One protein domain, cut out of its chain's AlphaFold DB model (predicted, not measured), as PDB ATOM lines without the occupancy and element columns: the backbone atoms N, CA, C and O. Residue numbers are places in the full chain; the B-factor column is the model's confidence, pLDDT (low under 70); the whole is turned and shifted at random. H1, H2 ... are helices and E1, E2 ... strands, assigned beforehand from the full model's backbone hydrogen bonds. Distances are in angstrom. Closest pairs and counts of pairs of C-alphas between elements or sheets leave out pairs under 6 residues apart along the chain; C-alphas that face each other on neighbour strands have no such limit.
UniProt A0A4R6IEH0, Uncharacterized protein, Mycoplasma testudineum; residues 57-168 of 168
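Overview. This is residues 57 to 168 of the 168 residues of an uncharacterized protein of Mycoplasma testudineum (UniProt A0A4R6IEH0). Four helices, H1 to H4, stand side by side in an up-and-down bundle, each running against the one before it in the chain, and from one end of this bundle the two-stranded hairpin E1 and E2 reaches out along the longest axis. The helices close a ring of contacts, H1 to H2 to H3 to H4 and back to H1, while the last printed residues fold back on the link from H2 to H3 at the end away from the hairpin. You have 112 printed residues, with four named helices and two named strands in the order H1 E1 E2 H2 H3 H4; the sheet, E1 - E2, is antiparallel and the class is mostly helix. The whole is a loose rod, with a radius of gyration of the C-alphas of 16.6 A and spans of 60 by 26 by 20 A.

Arrangement. Start at the hairpin of E1, residues 71 to 77, and E2, residues 85 to 91, antiparallel at 151 degrees. Look there for N 74 and O 88, 2.8 A apart, and N 86 and O 76, 3.0 A apart, both within hydrogen-bond range. From E2 go to H4, residues 146 to 162: their closest C-alphas, of Val 89 and Thr 146, are 6.2 A apart. H4 touches H3, residues 123 to 138, with residues 153 to 160 alone; this helical hairpin has a shallow tilt of 20 degrees, opposite ways, and its closest C-alphas, of Phe 125 and Leu 160, are 5.5 A apart. H3 makes a second helical hairpin with H2, residues 94 to 114, at a shallow tilt of 26 degrees; the closest C-alphas, of Ile 102 and Leu 133, are 6.0 A apart. With residues 100 to 108 alone H2 touches H1, residues 57 to 66, at a shallow tilt of 18 degrees, opposite ways, closest at the C-alphas of Ile 65 and Ala 101, 5.5 A. H4 touches H1 with residues 150 to 157 alone, closest at the C-alphas of Leu 66 and Leu 150, 7.2 A. H1 and H3 are apart, and so are H2 and H4. In H1, H2, H3 and H4 every O i to N i+4 pair is within hydrogen-bond range.

Along the chain. Find C-alpha 71 at (28.285, 1.962, 26.571); from there E1 runs 18.9 A to C-alpha 77, and E2 comes back over 19.3 A from 85 to 91. H2, the longest helix, begins at C-alpha 94, (27.313, 0.461, 35.298), and covers 30.1 A to residue 114. H3 covers 22.0 A from 123 to 138, and H1 14.4 A from 57 to 66. H4 covers 24.3 A from 146 to C-alpha 162 at (53.560, -3.813, 25.480).

Size, cuts and confidence. The two C-alphas farthest apart, of Asp 81 and Glu 117, are 60.9 A from each other. The printed part has no cut and no long link, and ends at the chain's last residue, 168. Residues 119 to 120 pair with residues 166 to 167, antiparallel. The mean pLDDT of the printed part is 85.6; look for values under 70 in residues 77 to 85 and 162 to 164.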
ATOM      1  N   MET A  57      42.688 -15.067  23.512       93.69
ATOM      2  CA  MET A  57      42.170 -14.798  24.855       93.69
ATOM      3  C   MET A  57      42.355 -13.333  25.246       93.69
ATOM      4  O   MET A  57      41.419 -12.700  25.735       93.69
ATOM      5  N   PHE A  58      43.520 -12.759  24.955       92.56
ATOM      6  CA  PHE A  58      43.818 -11.362  25.235       92.56
ATOM      7  C   PHE A  58      42.966 -10.406  24.388       92.56
ATOM      8  O   PHE A  58      42.490  -9.390  24.891       92.56
ATOM      9  N   SER A  59      42.702 -10.733  23.120       90.75
ATOM     10  CA  SER A  59      41.781  -9.965  22.271       90.75
ATOM     11  C   SER A  59      40.358  -9.954  22.843       90.75
ATOM     12  O   SER A  59      39.739  -8.895  22.980       90.75
ATOM     13  N   THR A  60      39.867 -11.122  23.266       91.56
ATOM     14  CA  THR A  60      38.550 -11.265  23.902       91.56
ATOM     15  C   THR A  60      38.468 -10.468  25.203       91.56
ATOM     16  O   THR A  60      37.501  -9.740  25.429       91.56
ATOM     17  N   PHE A  61      39.501 -10.564  26.039       93.12
ATOM     18  CA  PHE A  61      39.643  -9.799  27.273       93.12
ATOM     19  C   PHE A  61      39.591  -8.283  27.021       93.12
ATOM     20  O   PHE A  61      38.752  -7.593  27.604       93.12
ATOM     21  N   LYS A  62      40.412  -7.769  26.093       91.38
ATOM     22  CA  LYS A  62      40.436  -6.342  25.725       91.38
ATOM     23  C   LYS A  62      39.071  -5.851  25.256       91.38
ATOM     24  O   LYS A  62      38.619  -4.794  25.688       91.38
ATOM     25  N   SER A  63      38.406  -6.631  24.404       88.00
ATOM     26  CA  SER A  63      37.078  -6.297  23.885       88.00
ATOM     27  C   SER A  63      36.044  -6.146  25.002       88.00
ATOM     28  O   SER A  63      35.327  -5.150  25.049       88.00
ATOM     29  N   ARG A  64      36.029  -7.068  25.972       87.94
ATOM     30  CA  ARG A  64      35.093  -7.012  27.106       87.94
ATOM     31  C   ARG A  64      35.286  -5.784  27.996       87.94
ATOM     32  O   ARG A  64      34.308  -5.303  28.561       87.94
ATOM     33  N   ILE A  65      36.515  -5.279  28.118       88.25
ATOM     34  CA  ILE A  65      36.812  -4.109  28.957       88.25
ATOM     35  C   ILE A  65      36.583  -2.788  28.213       88.25
ATOM     36  O   ILE A  65      35.995  -1.868  28.787       88.25
ATOM     37  N   LEU A  66      37.044  -2.681  26.962       83.25
ATOM     38  CA  LEU A  66      37.078  -1.418  26.210       83.25
ATOM     39  C   LEU A  66      35.891  -1.222  25.265       83.25
ATOM     40  O   LEU A  66      35.508  -0.090  24.995       83.25
ATOM     41  N   PHE A  67      35.306  -2.306  24.761       76.00
ATOM     42  CA  PHE A  67      34.301  -2.279  23.696       76.00
ATOM     43  C   PHE A  67      33.043  -3.034  24.131       76.00
ATOM     44  O   PHE A  67      32.580  -3.974  23.483       76.00
ATOM     45  N   SER A  68      32.503  -2.624  25.278       76.81
ATOM     46  CA  SER A  68      31.312  -3.228  25.869       76.81
ATOM     47  C   SER A  68      30.026  -2.685  25.246       76.81
ATOM     48  O   SER A  68      29.910  -1.504  24.930       76.81
ATOM     49  N   THR A  69      29.010  -3.540  25.143       77.00
ATOM     50  CA  THR A  69      27.642  -3.149  24.758       77.00
ATOM     51  C   THR A  69      26.930  -2.322  25.829       77.00
ATOM     52  O   THR A  69      25.798  -1.896  25.628       77.00
ATOM     53  N   GLU A  70      27.561  -2.145  26.991       82.88
ATOM     54  CA  GLU A  70      27.041  -1.350  28.106       82.88
ATOM     55  C   GLU A  70      27.410   0.140  28.002       82.88
ATOM     56  O   GLU A  70      27.176   0.891  28.950       82.88
ATOM     57  N   PHE A  71      27.998   0.565  26.880       81.12
ATOM     58  CA  PHE A  71      28.285   1.962  26.571       81.12
ATOM     59  C   PHE A  71      27.266   2.525  25.583       81.12
ATOM     60  O   PHE A  71      26.998   1.905  24.555       81.12
ATOM     61  N   ASP A  72      26.795   3.737  25.856       79.44
ATOM     62  CA  ASP A  72      26.125   4.587  24.880       79.44
ATOM     63  C   ASP A  72      27.066   5.732  24.480       79.44
ATOM     64  O   ASP A  72      27.746   6.331  25.320       79.44
ATOM     65  N   TYR A  73      27.112   6.027  23.182       77.69
ATOM     66  CA  TYR A  73      27.842   7.163  22.624       77.69
ATOM     67  C   TYR A  73      26.824   8.242  22.276       77.69
ATOM     68  O   TYR A  73      26.034   8.081  21.347       77.69
ATOM     69  N   VAL A  74      26.822   9.318  23.055       76.12
ATOM     70  CA  VAL A  74      25.903  10.443  22.894       76.12
ATOM     71  C   VAL A  74      26.671  11.602  22.276       76.12
ATOM     72  O   VAL A  74      27.700  12.029  22.796       76.12
ATOM     73  N   GLU A  75      26.186  12.109  21.149       74.44
ATOM     74  CA  GLU A  75      26.695  13.344  20.560       74.44
ATOM     75  C   GLU A  75      26.024  14.534  21.249       74.44
ATOM     76  O   GLU A  75      24.816  14.736  21.133       74.44
ATOM     77  N   GLU A  76      26.807  15.325  21.977       72.12
ATOM     78  CA  GLU A  76      26.340  16.560  22.598       72.12
ATOM     79  C   GLU A  76      26.890  17.764  21.824       72.12
ATOM     80  O   GLU A  76      28.105  17.957  21.704       72.12
ATOM     81  N   ALA A  77      25.986  18.596  21.299       62.62
ATOM     82  CA  ALA A  77      26.342  19.864  20.672       62.62
ATOM     83  C   ALA A  77      26.605  20.922  21.752       62.62
ATOM     84  O   ALA A  77      25.729  21.234  22.564       62.62
ATOM     85  N   HIS A  78      27.805  21.501  21.766       59.12
ATOM     86  CA  HIS A  78      28.125  22.599  22.673       59.12
ATOM     87  C   HIS A  78      27.619  23.931  22.093       59.12
ATOM     88  O   HIS A  78      28.328  24.636  21.383       59.12
ATOM     89  N   SER A  79      26.382  24.296  22.445       57.44
ATOM     90  CA  SER A  79      25.683  25.540  22.061       57.44
ATOM     91  C   SER A  79      25.342  25.685  20.569       57.44
ATOM     92  O   SER A  79      25.989  25.108  19.701       57.44
ATOM     93  N   ALA A  80      24.317  26.490  20.270       60.47
ATOM     94  CA  ALA A  80      23.809  26.698  18.911       60.47
ATOM     95  C   ALA A  80      24.813  27.374  17.947       60.47
ATOM     96  O   ALA A  80      24.595  27.330  16.740       60.47
ATOM     97  N   ASP A  81      25.904  27.947  18.472       63.06
ATOM     98  CA  ASP A  81      26.885  28.734  17.712       63.06
ATOM     99  C   ASP A  81      28.263  28.058  17.565       63.06
ATOM    100  O   ASP A  81      29.129  28.594  16.871       63.06
ATOM    101  N   SER A  82      28.501  26.889  18.180       58.44
ATOM    102  CA  SER A  82      29.764  26.155  18.005       58.44
ATOM    103  C   SER A  82      29.569  24.926  17.115       58.44
ATOM    104  O   SER A  82      28.661  24.121  17.314       58.44
ATOM    105  N   ALA A  83      30.448  24.765  16.125       63.59
ATOM    106  CA  ALA A  83      30.491  23.587  15.256       63.59
ATOM    107  C   ALA A  83      31.128  22.359  15.942       63.59
ATOM    108  O   ALA A  83      31.408  21.358  15.284       63.59
ATOM    109  N   GLU A  84      31.410  22.439  17.245       64.25
ATOM    110  CA  GLU A  84      32.138  21.410  17.976       64.25
ATOM    111  C   GLU A  84      31.150  20.414  18.599       64.25
ATOM    112  O   GLU A  84      30.512  20.659  19.625       64.25
ATOM    113  N   VAL A  85      30.999  19.269  17.930       68.19
ATOM    114  CA  VAL A  85      30.258  18.117  18.450       68.19
ATOM    115  C   VAL A  85      31.182  17.340  19.382       68.19
ATOM    116  O   VAL A  85      32.230  16.845  18.958       68.19
ATOM    117  N   ARG A  86      30.803  17.208  20.657       71.69
ATOM    118  CA  ARG A  86      31.535  16.379  21.619       71.69
ATOM    119  C   ARG A  86      30.848  15.026  21.742       71.69
ATOM    120  O   ARG A  86      29.674  14.950  22.082       71.69
ATOM    121  N   ILE A  87      31.602  13.951  21.526       72.06
ATOM    122  CA  ILE A  87      31.142  12.598  21.852       72.06
ATOM    123  C   ILE A  87      31.311  12.389  23.358       72.06
ATOM    124  O   ILE A  87      32.428  12.451  23.888       72.06
ATOM    125  N   VAL A  88      30.199  12.146  24.038       77.81
ATOM    126  CA  VAL A  88      30.123  11.782  25.450       77.81
ATOM    127  C   VAL A  88      29.830  10.290  25.536       77.81
ATOM    128  O   VAL A  88      28.897   9.788  24.917       77.81
ATOM    129  N   VAL A  89      30.650   9.564  26.294       80.50
ATOM    130  CA  VAL A  89      30.430   8.139  26.563       80.50
ATOM    131  C   VAL A  89      29.720   8.016  27.901       80.50
ATOM    132  O   VAL A  89      30.166   8.598  28.891       80.50
ATOM    133  N   GLN A  90      28.627   7.263  27.949       83.38
ATOM    134  CA  GLN A  90      27.875   7.015  29.177       83.38
ATOM    135  C   GLN A  90      27.662   5.517  29.379       83.38
ATOM    136  O   GLN A  90      27.558   4.750  28.422       83.38
ATOM    137  N   PHE A  91      27.606   5.089  30.639       83.94
ATOM    138  CA  PHE A  91      27.242   3.716  30.966       83.94
ATOM    139  C   PHE A  91      25.730   3.555  30.900       83.94
ATOM    140  O   PHE A  91      25.008   4.155  31.693       83.94
ATOM    141  N   LYS A  92      25.264   2.660  30.032       87.00
ATOM    142  CA  LYS A  92      23.871   2.213  30.020       87.00
ATOM    143  C   LYS A  92      23.521   1.468  31.305       87.00
ATOM    144  O   LYS A  92      22.455   1.656  31.884       87.00
ATOM    145  N   ASN A  93      24.432   0.601  31.751       89.88
ATOM    146  CA  ASN A  93      24.311  -0.122  33.008       89.88
ATOM    147  C   ASN A  93      25.692  -0.344  33.635       89.88
ATOM    148  O   ASN A  93      26.422  -1.272  33.279       89.88
ATOM    149  N   TRP A  94      26.032   0.515  34.599       90.88
ATOM    150  CA  TRP A  94      27.313   0.461  35.298       90.88
ATOM    151  C   TRP A  94      27.531  -0.854  36.057       90.88
ATOM    152  O   TRP A  94      28.599  -1.443  35.930       90.88
ATOM    153  N   SER A  95      26.534  -1.341  36.809       91.88
ATOM    154  CA  SER A  95      26.682  -2.574  37.603       91.88
ATOM    155  C   SER A  95      26.999  -3.763  36.702       91.88
ATOM    156  O   SER A  95      27.967  -4.484  36.937       91.88
ATOM    157  N   THR A  96      26.244  -3.900  35.608       92.81
ATOM    158  CA  THR A  96      26.453  -4.960  34.618       92.81
ATOM    159  C   THR A  96      27.821  -4.844  33.949       92.81
ATOM    160  O   THR A  96      28.509  -5.851  33.788       92.81
ATOM    161  N   TYR A  97      28.244  -3.633  33.562       92.56
ATOM    162  CA  TYR A  97      29.584  -3.422  33.010       92.56
ATOM    163  C   TYR A  97      30.669  -3.836  34.008       92.56
ATOM    164  O   TYR A  97      31.550  -4.618  33.660       92.56
ATOM    165  N   ARG A  98      30.585  -3.339  35.246       93.00
ATOM    166  CA  ARG A  98      31.560  -3.587  36.312       93.00
ATOM    167  C   ARG A  98      31.705  -5.079  36.589       93.00
ATOM    168  O   ARG A  98      32.821  -5.583  36.607       93.00
ATOM    169  N   GLU A  99      30.595  -5.795  36.754       93.44
ATOM    170  CA  GLU A  99      30.599  -7.247  36.977       93.44
ATOM    171  C   GLU A  99      31.228  -8.006  35.803       93.44
ATOM    172  O   GLU A  99      32.073  -8.879  36.006       93.44
ATOM    173  N   LYS A 100      30.879  -7.645  34.560       93.44
ATOM    174  CA  LYS A 100      31.479  -8.244  33.358       93.44
ATOM    175  C   LYS A 100      32.979  -7.956  33.255       93.44
ATOM    176  O   LYS A 100      33.727  -8.841  32.845       93.44
ATOM    177  N   ALA A 101      33.412  -6.747  33.607       93.06
ATOM    178  CA  ALA A 101      34.811  -6.339  33.569       93.06
ATOM    179  C   ALA A 101      35.643  -7.080  34.626       93.06
ATOM    180  O   ALA A 101      36.676  -7.650  34.282       93.06
ATOM    181  N   ILE A 102      35.153  -7.160  35.870       94.88
ATOM    182  CA  ILE A 102      35.766  -7.957  36.948       94.88
ATOM    183  C   ILE A 102      35.913  -9.409  36.501       94.88
ATOM    184  O   ILE A 102      37.025  -9.936  36.471       94.88
ATOM    185  N   LYS A 103      34.815 -10.018  36.036       95.44
ATOM    186  CA  LYS A 103      34.831 -11.400  35.560       95.44
ATOM    187  C   LYS A 103      35.817 -11.597  34.405       95.44
ATOM    188  O   LYS A 103      36.495 -12.614  34.346       95.44
ATOM    189  N   ALA A 104      35.921 -10.645  33.477       95.00
ATOM    190  CA  ALA A 104      36.878 -10.735  32.375       95.00
ATOM    191  C   ALA A 104      38.335 -10.734  32.869       95.00
ATOM    192  O   ALA A 104      39.146 -11.491  32.337       95.00
ATOM    193  N   VAL A 105      38.664  -9.922  33.879       95.50
ATOM    194  CA  VAL A 105      39.997  -9.916  34.503       95.50
ATOM    195  C   VAL A 105      40.270 -11.234  35.225       95.50
ATOM    196  O   VAL A 105      41.346 -11.803  35.051       95.50
ATOM    197  N   GLU A 106      39.309 -11.749  35.988       96.00
ATOM    198  CA  GLU A 106      39.436 -13.032  36.692       96.00
ATOM    199  C   GLU A 106      39.595 -14.213  35.728       96.00
ATOM    200  O   GLU A 106      40.539 -14.989  35.874       96.00
ATOM    201  N   ASP A 107      38.742 -14.307  34.701       96.00
ATOM    202  CA  ASP A 107      38.818 -15.336  33.657       96.00
ATOM    203  C   ASP A 107      40.195 -15.313  32.968       96.00
ATOM    204  O   ASP A 107      40.796 -16.356  32.709       96.00
ATOM    205  N   PHE A 108      40.722 -14.119  32.677       95.44
ATOM    206  CA  PHE A 108      42.021 -13.980  32.022       95.44
ATOM    207  C   PHE A 108      43.185 -14.333  32.958       95.44
ATOM    208  O   PHE A 108      44.120 -15.012  32.537       95.44
ATOM    209  N   LYS A 109      43.120 -13.953  34.240       94.88
ATOM    210  CA  LYS A 109      44.095 -14.391  35.254       94.88
ATOM    211  C   LYS A 109      44.102 -15.912  35.399       94.88
ATOM    212  O   LYS A 109      45.178 -16.502  35.442       94.88
ATOM    213  N   GLN A 110      42.929 -16.538  35.432       96.06
ATOM    214  CA  GLN A 110      42.801 -17.989  35.519       96.06
ATOM    215  C   GLN A 110      43.423 -18.683  34.300       96.06
ATOM    216  O   GLN A 110      44.219 -19.603  34.465       96.06
ATOM    217  N   PHE A 111      43.157 -18.183  33.089       94.88
ATOM    218  CA  PHE A 111      43.793 -18.676  31.862       94.88
ATOM    219  C   PHE A 111      45.330 -18.642  31.932       94.88
ATOM    220  O   PHE A 111      45.992 -19.598  31.523       94.88
ATOM    221  N   LEU A 112      45.911 -17.560  32.463       93.44
ATOM    222  CA  LEU A 112      47.365 -17.433  32.605       93.44
ATOM    223  C   LEU A 112      47.942 -18.419  33.624       93.44
ATOM    224  O   LEU A 112      49.025 -18.951  33.402       93.44
ATOM    225  N   LEU A 113      47.217 -18.691  34.713       94.25
ATOM    226  CA  LEU A 113      47.613 -19.700  35.698       94.25
ATOM    227  C   LEU A 113      47.594 -21.108  35.092       94.25
ATOM    228  O   LEU A 113      48.568 -21.849  35.226       94.25
ATOM    229  N   GLU A 114      46.523 -21.453  34.377       94.31
ATOM    230  CA  GLU A 114      46.369 -22.743  33.690       94.31
ATOM    231  C   GLU A 114      47.393 -22.939  32.566       94.31
ATOM    232  O   GLU A 114      47.776 -24.064  32.260       94.31
ATOM    233  N   SER A 115      47.870 -21.842  31.978       91.12
ATOM    234  CA  SER A 115      48.849 -21.856  30.890       91.12
ATOM    235  C   SER A 115      50.283 -21.597  31.355       91.12
ATOM    236  O   SER A 115      51.160 -21.427  30.512       91.12
ATOM    237  N   SER A 116      50.543 -21.569  32.665       90.19
ATOM    238  CA  SER A 116      51.826 -21.140  33.246       90.19
ATOM    239  C   SER A 116      53.039 -21.984  32.839       90.19
ATOM    240  O   SER A 116      54.168 -21.507  32.931       90.19
ATOM    241  N   GLU A 117      52.827 -23.208  32.351       88.69
ATOM    242  CA  GLU A 117      53.888 -24.051  31.785       88.69
ATOM    243  C   GLU A 117      54.374 -23.553  30.410       88.69
ATOM    244  O   GLU A 117      55.534 -23.749  30.051       88.69
ATOM    245  N   ASN A 118      53.498 -22.886  29.648       90.19
ATOM    246  CA  ASN A 118      53.740 -22.487  28.256       90.19
ATOM    247  C   ASN A 118      53.710 -20.969  28.036       90.19
ATOM    248  O   ASN A 118      54.099 -20.494  26.972       90.19
ATOM    249  N   ILE A 119      53.199 -20.208  29.003       90.19
ATOM    250  CA  ILE A 119      53.019 -18.760  28.941       90.19
ATOM    251  C   ILE A 119      53.587 -18.172  30.226       90.19
ATOM    252  O   ILE A 119      53.061 -18.397  31.315       90.19
ATOM    253  N   HIS A 120      54.625 -17.354  30.087       90.56
ATOM    254  CA  HIS A 120      55.178 -16.592  31.197       90.56
ATOM    255  C   HIS A 120      54.979 -15.101  30.962       90.56
ATOM    256  O   HIS A 120      55.234 -14.583  29.873       90.56
ATOM    257  N   VAL A 121      54.529 -14.418  32.009       90.44
ATOM    258  CA  VAL A 121      54.271 -12.978  32.016       90.44
ATOM    259  C   VAL A 121      55.209 -12.289  32.999       90.44
ATOM    260  O   VAL A 121      55.633 -12.886  33.988       90.44
ATOM    261  N   THR A 122      55.537 -11.026  32.742       91.25
ATOM    262  CA  THR A 122      56.353 -10.224  33.660       91.25
ATOM    263  C   THR A 122      55.573  -9.833  34.919       91.25
ATOM    264  O   THR A 122      54.344  -9.724  34.902       91.25
ATOM    265  N   ASP A 123      56.289  -9.494  35.995       89.94
ATOM    266  CA  ASP A 123      55.678  -8.951  37.217       89.94
ATOM    267  C   ASP A 123      54.850  -7.690  36.938       89.94
ATOM    268  O   ASP A 123      53.766  -7.510  37.487       89.94
ATOM    269  N   LYS A 124      55.319  -6.832  36.024       90.38
ATOM    270  CA  LYS A 124      54.601  -5.616  35.622       90.38
ATOM    271  C   LYS A 124      53.288  -5.931  34.898       90.38
ATOM    272  O   LYS A 124      52.314  -5.205  35.083       90.38
ATOM    273  N   PHE A 125      53.232  -7.006  34.111       91.62
ATOM    274  CA  PHE A 125      51.985  -7.481  33.509       91.62
ATOM    275  C   PHE A 125      51.011  -7.975  34.589       91.62
ATOM    276  O   PHE A 125      49.848  -7.572  34.613       91.62
ATOM    277  N   ALA A 126      51.493  -8.805  35.520       91.00
ATOM    278  CA  ALA A 126      50.680  -9.310  36.623       91.00
ATOM    279  C   ALA A 126      50.153  -8.173  37.518       91.00
ATOM    280  O   ALA A 126      48.987  -8.182  37.920       91.00
ATOM    281  N   GLN A 127      50.983  -7.162  37.780       92.31
ATOM    282  CA  GLN A 127      50.597  -5.975  38.534       92.31
ATOM    283  C   GLN A 127      49.516  -5.167  37.813       92.31
ATOM    284  O   GLN A 127      48.505  -4.851  38.429       92.31
ATOM    285  N   ALA A 128      49.651  -4.921  36.506       92.25
ATOM    286  CA  ALA A 128      48.634  -4.204  35.735       92.25
ATOM    287  C   ALA A 128      47.264  -4.915  35.737       92.25
ATOM    288  O   ALA A 128      46.227  -4.249  35.782       92.25
ATOM    289  N   LEU A 129      47.230  -6.256  35.747       93.44
ATOM    290  CA  LEU A 129      45.979  -7.009  35.918       93.44
ATOM    291  C   LEU A 129      45.365  -6.827  37.309       93.44
ATOM    292  O   LEU A 129      44.147  -6.685  37.429       93.44
ATOM    293  N   ASN A 130      46.186  -6.828  38.359       94.62
ATOM    294  CA  ASN A 130      45.707  -6.578  39.718       94.62
ATOM    295  C   ASN A 130      45.210  -5.136  39.888       94.62
ATOM    296  O   ASN A 130      44.181  -4.926  40.527       94.62
ATOM    297  N   ASP A 131      45.886  -4.167  39.273       94.69
ATOM    298  CA  ASP A 131      45.484  -2.762  39.285       94.69
ATOM    299  C   ASP A 131      44.150  -2.558  38.555       94.69
ATOM    300  O   ASP A 131      43.291  -1.832  39.054       94.69
ATOM    301  N   LEU A 132      43.929  -3.237  37.418       93.62
ATOM    302  CA  LEU A 132      42.631  -3.250  36.730       93.62
ATOM    303  C   LEU A 132      41.528  -3.810  37.628       93.62
ATOM    304  O   LEU A 132      40.485  -3.177  37.783       93.62
ATOM    305  N   LEU A 133      41.761  -4.972  38.245       94.62
ATOM    306  CA  LEU A 133      40.787  -5.598  39.137       94.62
ATOM    307  C   LEU A 133      40.442  -4.678  40.312       94.62
ATOM    308  O   LEU A 133      39.273  -4.391  40.551       94.62
ATOM    309  N   SER A 134      41.463  -4.145  40.987       93.94
ATOM    310  CA  SER A 134      41.296  -3.208  42.098       93.94
ATOM    311  C   SER A 134      40.558  -1.938  41.670       93.94
ATOM    312  O   SER A 134      39.715  -1.432  42.414       93.94
ATOM    313  N   HIS A 135      40.826  -1.440  40.459       91.75
ATOM    314  CA  HIS A 135      40.147  -0.269  39.928       91.75
ATOM    315  C   HIS A 135      38.645  -0.508  39.743       91.75
ATOM    316  O   HIS A 135      37.856   0.337  40.167       91.75
ATOM    317  N   PHE A 136      38.241  -1.651  39.179       92.75
ATOM    318  CA  PHE A 136      36.824  -2.008  39.065       92.75
ATOM    319  C   PHE A 136      36.193  -2.294  40.430       92.75
ATOM    320  O   PHE A 136      35.066  -1.866  40.696       92.75
ATOM    321  N   ASP A 137      36.915  -2.972  41.322       91.12
ATOM    322  CA  ASP A 137      36.390  -3.335  42.632       91.12
ATOM    323  C   ASP A 137      36.121  -2.122  43.520       91.12
ATOM    324  O   ASP A 137      35.054  -2.039  44.140       91.12
ATOM    325  N   GLY A 138      37.048  -1.162  43.531       89.12
ATOM    326  CA  GLY A 138      36.934   0.083  44.289       89.12
ATOM    327  C   GLY A 138      35.868   1.041  43.749       89.12
ATOM    328  O   GLY A 138      35.336   1.856  44.502       89.12
ATOM    329  N   GLN A 139      35.507   0.923  42.472       88.44
ATOM    330  CA  GLN A 139      34.525   1.782  41.821       88.44
ATOM    331  C   GLN A 139      33.119   1.169  41.963       88.44
ATOM    332  O   GLN A 139      32.611   0.511  41.064       88.44
ATOM    333  N   LYS A 140      32.472   1.314  43.125       88.19
ATOM    334  CA  LYS A 140      31.119   0.747  43.333       88.19
ATOM    335  C   LYS A 140      30.029   1.518  42.590       88.19
ATOM    336  O   LYS A 140      29.083   0.918  42.092       88.19
ATOM    337  N   GLU A 141      30.190   2.830  42.477       90.19
ATOM    338  CA  GLU A 141      29.270   3.722  41.769       90.19
ATOM    339  C   GLU A 141      29.815   4.102  40.394       90.19
ATOM    340  O   GLU A 141      31.031   4.076  40.170       90.19
ATOM    341  N   ALA A 142      28.911   4.467  39.482       87.38
ATOM    342  CA  ALA A 142      29.284   4.880  38.138       87.38
ATOM    343  C   ALA A 142      30.265   6.065  38.201       87.38
ATOM    344  O   ALA A 142      30.047   7.001  38.976       87.38
ATOM    345  N   PRO A 143      31.356   6.044  37.420       87.69
ATOM    346  CA  PRO A 143      32.309   7.141  37.414       87.69
ATOM    347  C   PRO A 143      31.642   8.415  36.884       87.69
ATOM    348  O   PRO A 143      30.934   8.389  35.881       87.69
ATOM    349  N   LEU A 144      31.908   9.541  37.549       84.00
ATOM    350  CA  LEU A 144      31.407  10.857  37.133       84.00
ATOM    351  C   LEU A 144      31.966  11.282  35.767       84.00
ATOM    352  O   LEU A 144      31.292  11.965  35.005       84.00
ATOM    353  N   ASP A 145      33.196  10.863  35.467       86.25
ATOM    354  CA  ASP A 145      33.848  11.063  34.176       86.25
ATOM    355  C   ASP A 145      34.155   9.699  33.547       86.25
ATOM    356  O   ASP A 145      35.216   9.104  33.759       86.25
ATOM    357  N   THR A 146      33.189   9.191  32.778       84.88
ATOM    358  CA  THR A 146      33.309   7.931  32.034       84.88
ATOM    359  C   THR A 146      34.514   7.930  31.100       84.88
ATOM    360  O   THR A 146      35.157   6.897  30.936       84.88
ATOM    361  N   ARG A 147      34.856   9.071  30.490       84.06
ATOM    362  CA  ARG A 147      35.966   9.139  29.537       84.06
ATOM    363  C   ARG A 147      37.296   8.948  30.248       84.06
ATOM    364  O   ARG A 147      38.056   8.069  29.864       84.06
ATOM    365  N   ASN A 148      37.535   9.704  31.317       87.94
ATOM    366  CA  ASN A 148      38.748   9.560  32.120       87.94
ATOM    367  C   ASN A 148      38.873   8.142  32.710       87.94
ATOM    368  O   ASN A 148      39.952   7.548  32.724       87.94
ATOM    369  N   PHE A 149      37.751   7.557  33.136       89.00
ATOM    370  CA  PHE A 149      37.709   6.163  33.571       89.00
ATOM    371  C   PHE A 149      38.173   5.191  32.467       89.00
ATOM    372  O   PHE A 149      39.023   4.332  32.708       89.00
ATOM    373  N   LEU A 150      37.671   5.344  31.237       86.44
ATOM    374  CA  LEU A 150      38.079   4.509  30.104       86.44
ATOM    375  C   LEU A 150      39.524   4.761  29.665       86.44
ATOM    376  O   LEU A 150      40.221   3.806  29.325       86.44
ATOM    377  N   ASP A 151      40.005   6.001  29.730       88.44
ATOM    378  CA  ASP A 151      41.393   6.351  29.415       88.44
ATOM    379  C   ASP A 151      42.374   5.681  30.393       88.44
ATOM    380  O   ASP A 151      43.426   5.167  29.990       88.44
ATOM    381  N   LYS A 152      42.005   5.586  31.677       89.12
ATOM    382  CA  LYS A 152      42.778   4.835  32.674       89.12
ATOM    383  C   LYS A 152      42.802   3.334  32.369       89.12
ATOM    384  O   LYS A 152      43.874   2.727  32.406       89.12
ATOM    385  N   ASN A 153      41.660   2.743  32.008       88.81
ATOM    386  CA  ASN A 153      41.594   1.332  31.600       88.81
ATOM    387  C   ASN A 153      42.438   1.065  30.349       88.81
ATOM    388  O   ASN A 153      43.180   0.085  30.301       88.81
ATOM    389  N   SER A 154      42.355   1.957  29.360       87.62
ATOM    390  CA  SER A 154      43.150   1.905  28.133       87.62
ATOM    391  C   SER A 154      44.646   1.913  28.447       87.62
ATOM    392  O   SER A 154      45.374   1.048  27.972       87.62
ATOM    393  N   SER A 155      45.090   2.797  29.345       88.31
ATOM    394  CA  SER A 155      46.494   2.891  29.766       88.31
ATOM    395  C   SER A 155      47.008   1.599  30.414       88.31
ATOM    396  O   SER A 155      48.112   1.141  30.109       88.31
ATOM    397  N   LEU A 156      46.207   0.971  31.281       87.38
ATOM    398  CA  LEU A 156      46.552  -0.324  31.879       87.38
ATOM    399  C   LEU A 156      46.578  -1.440  30.824       87.38
ATOM    400  O   LEU A 156      47.477  -2.278  30.834       87.38
ATOM    401  N   ILE A 157      45.654  -1.422  29.861       86.56
ATOM    402  CA  ILE A 157      45.642  -2.373  28.743       86.56
ATOM    403  C   ILE A 157      46.846  -2.185  27.814       86.56
ATOM    404  O   ILE A 157      47.384  -3.179  27.330       86.56
ATOM    405  N   THR A 158      47.319  -0.957  27.598       86.50
ATOM    406  CA  THR A 158      48.565  -0.700  26.866       86.50
ATOM    407  C   THR A 158      49.746  -1.380  27.552       86.50
ATOM    408  O   THR A 158      50.533  -2.038  26.878       86.50
ATOM    409  N   ILE A 159      49.834  -1.333  28.888       84.56
ATOM    410  CA  ILE A 159      50.875  -2.060  29.632       84.56
ATOM    411  C   ILE A 159      50.781  -3.568  29.374       84.56
ATOM    412  O   ILE A 159      51.806  -4.207  29.153       84.56
ATOM    413  N   LEU A 160      49.573  -4.134  29.359       85.75
ATOM    414  CA  LEU A 160      49.371  -5.553  29.052       85.75
ATOM    415  C   LEU A 160      49.737  -5.902  27.599       85.75
ATOM    416  O   LEU A 160      50.129  -7.028  27.320       85.75
ATOM    417  N   ASN A 161      49.622  -4.952  26.673       80.50
ATOM    418  CA  ASN A 161      49.932  -5.152  25.258       80.50
ATOM    419  C   ASN A 161      51.432  -4.988  24.939       80.50
ATOM    420  O   ASN A 161      51.921  -5.623  24.010       80.50
ATOM    421  N   ASP A 162      52.147  -4.160  25.707       69.62
ATOM    422  CA  ASP A 162      53.560  -3.813  25.480       69.62
ATOM    423  C   ASP A 162      54.553  -4.690  26.268       69.62
ATOM    424  O   ASP A 162      55.764  -4.627  26.040       69.62
ATOM    425  N   GLN A 163      54.087  -5.473  27.245       66.31
ATOM    426  CA  GLN A 163      54.950  -6.272  28.121       66.31
ATOM    427  C   GLN A 163      55.197  -7.683  27.574       66.31
ATOM    428  O   GLN A 163      54.317  -8.321  27.002       66.31
ATOM    429  N   ILE A 164      56.428  -8.163  27.777       69.44
ATOM    430  CA  ILE A 164      56.963  -9.396  27.195       69.44
ATOM    431  C   ILE A 164      56.226 -10.608  27.771       69.44
ATOM    432  O   ILE A 164      56.453 -11.002  28.912       69.44
ATOM    433  N   VAL A 165      55.370 -11.211  26.954       81.25
ATOM    434  CA  VAL A 165      54.920 -12.588  27.148       81.25
ATOM    435  C   VAL A 165      55.941 -13.491  26.476       81.25
ATOM    436  O   VAL A 165      56.228 -13.329  25.287       81.25
ATOM    437  N   SER A 166      56.528 -14.416  27.229       84.06
ATOM    438  CA  SER A 166      57.405 -15.442  26.666       84.06
ATOM    439  C   SER A 166      56.687 -16.780  26.606       84.06
ATOM    440  O   SER A 166      55.932 -17.124  27.515       84.06
ATOM    441  N   TYR A 167      56.969 -17.527  25.542       85.88
ATOM    442  CA  TYR A 167      56.326 -18.795  25.232       85.88
ATOM    443  C   TYR A 167      57.359 -19.922  25.244       85.88
ATOM    444  O   TYR A 167      58.430 -19.759  24.636       85.88
ATOM    445  N   SER A 168      57.024 -21.014  25.929       76.38
ATOM    446  CA  SER A 168      57.851 -22.218  26.111       76.38
ATOM    447  C   SER A 168      57.665 -23.224  24.982       76.38
ATOM    448  O   SER A 168      56.510 -23.395  24.531       76.38
TER     449      SER A 168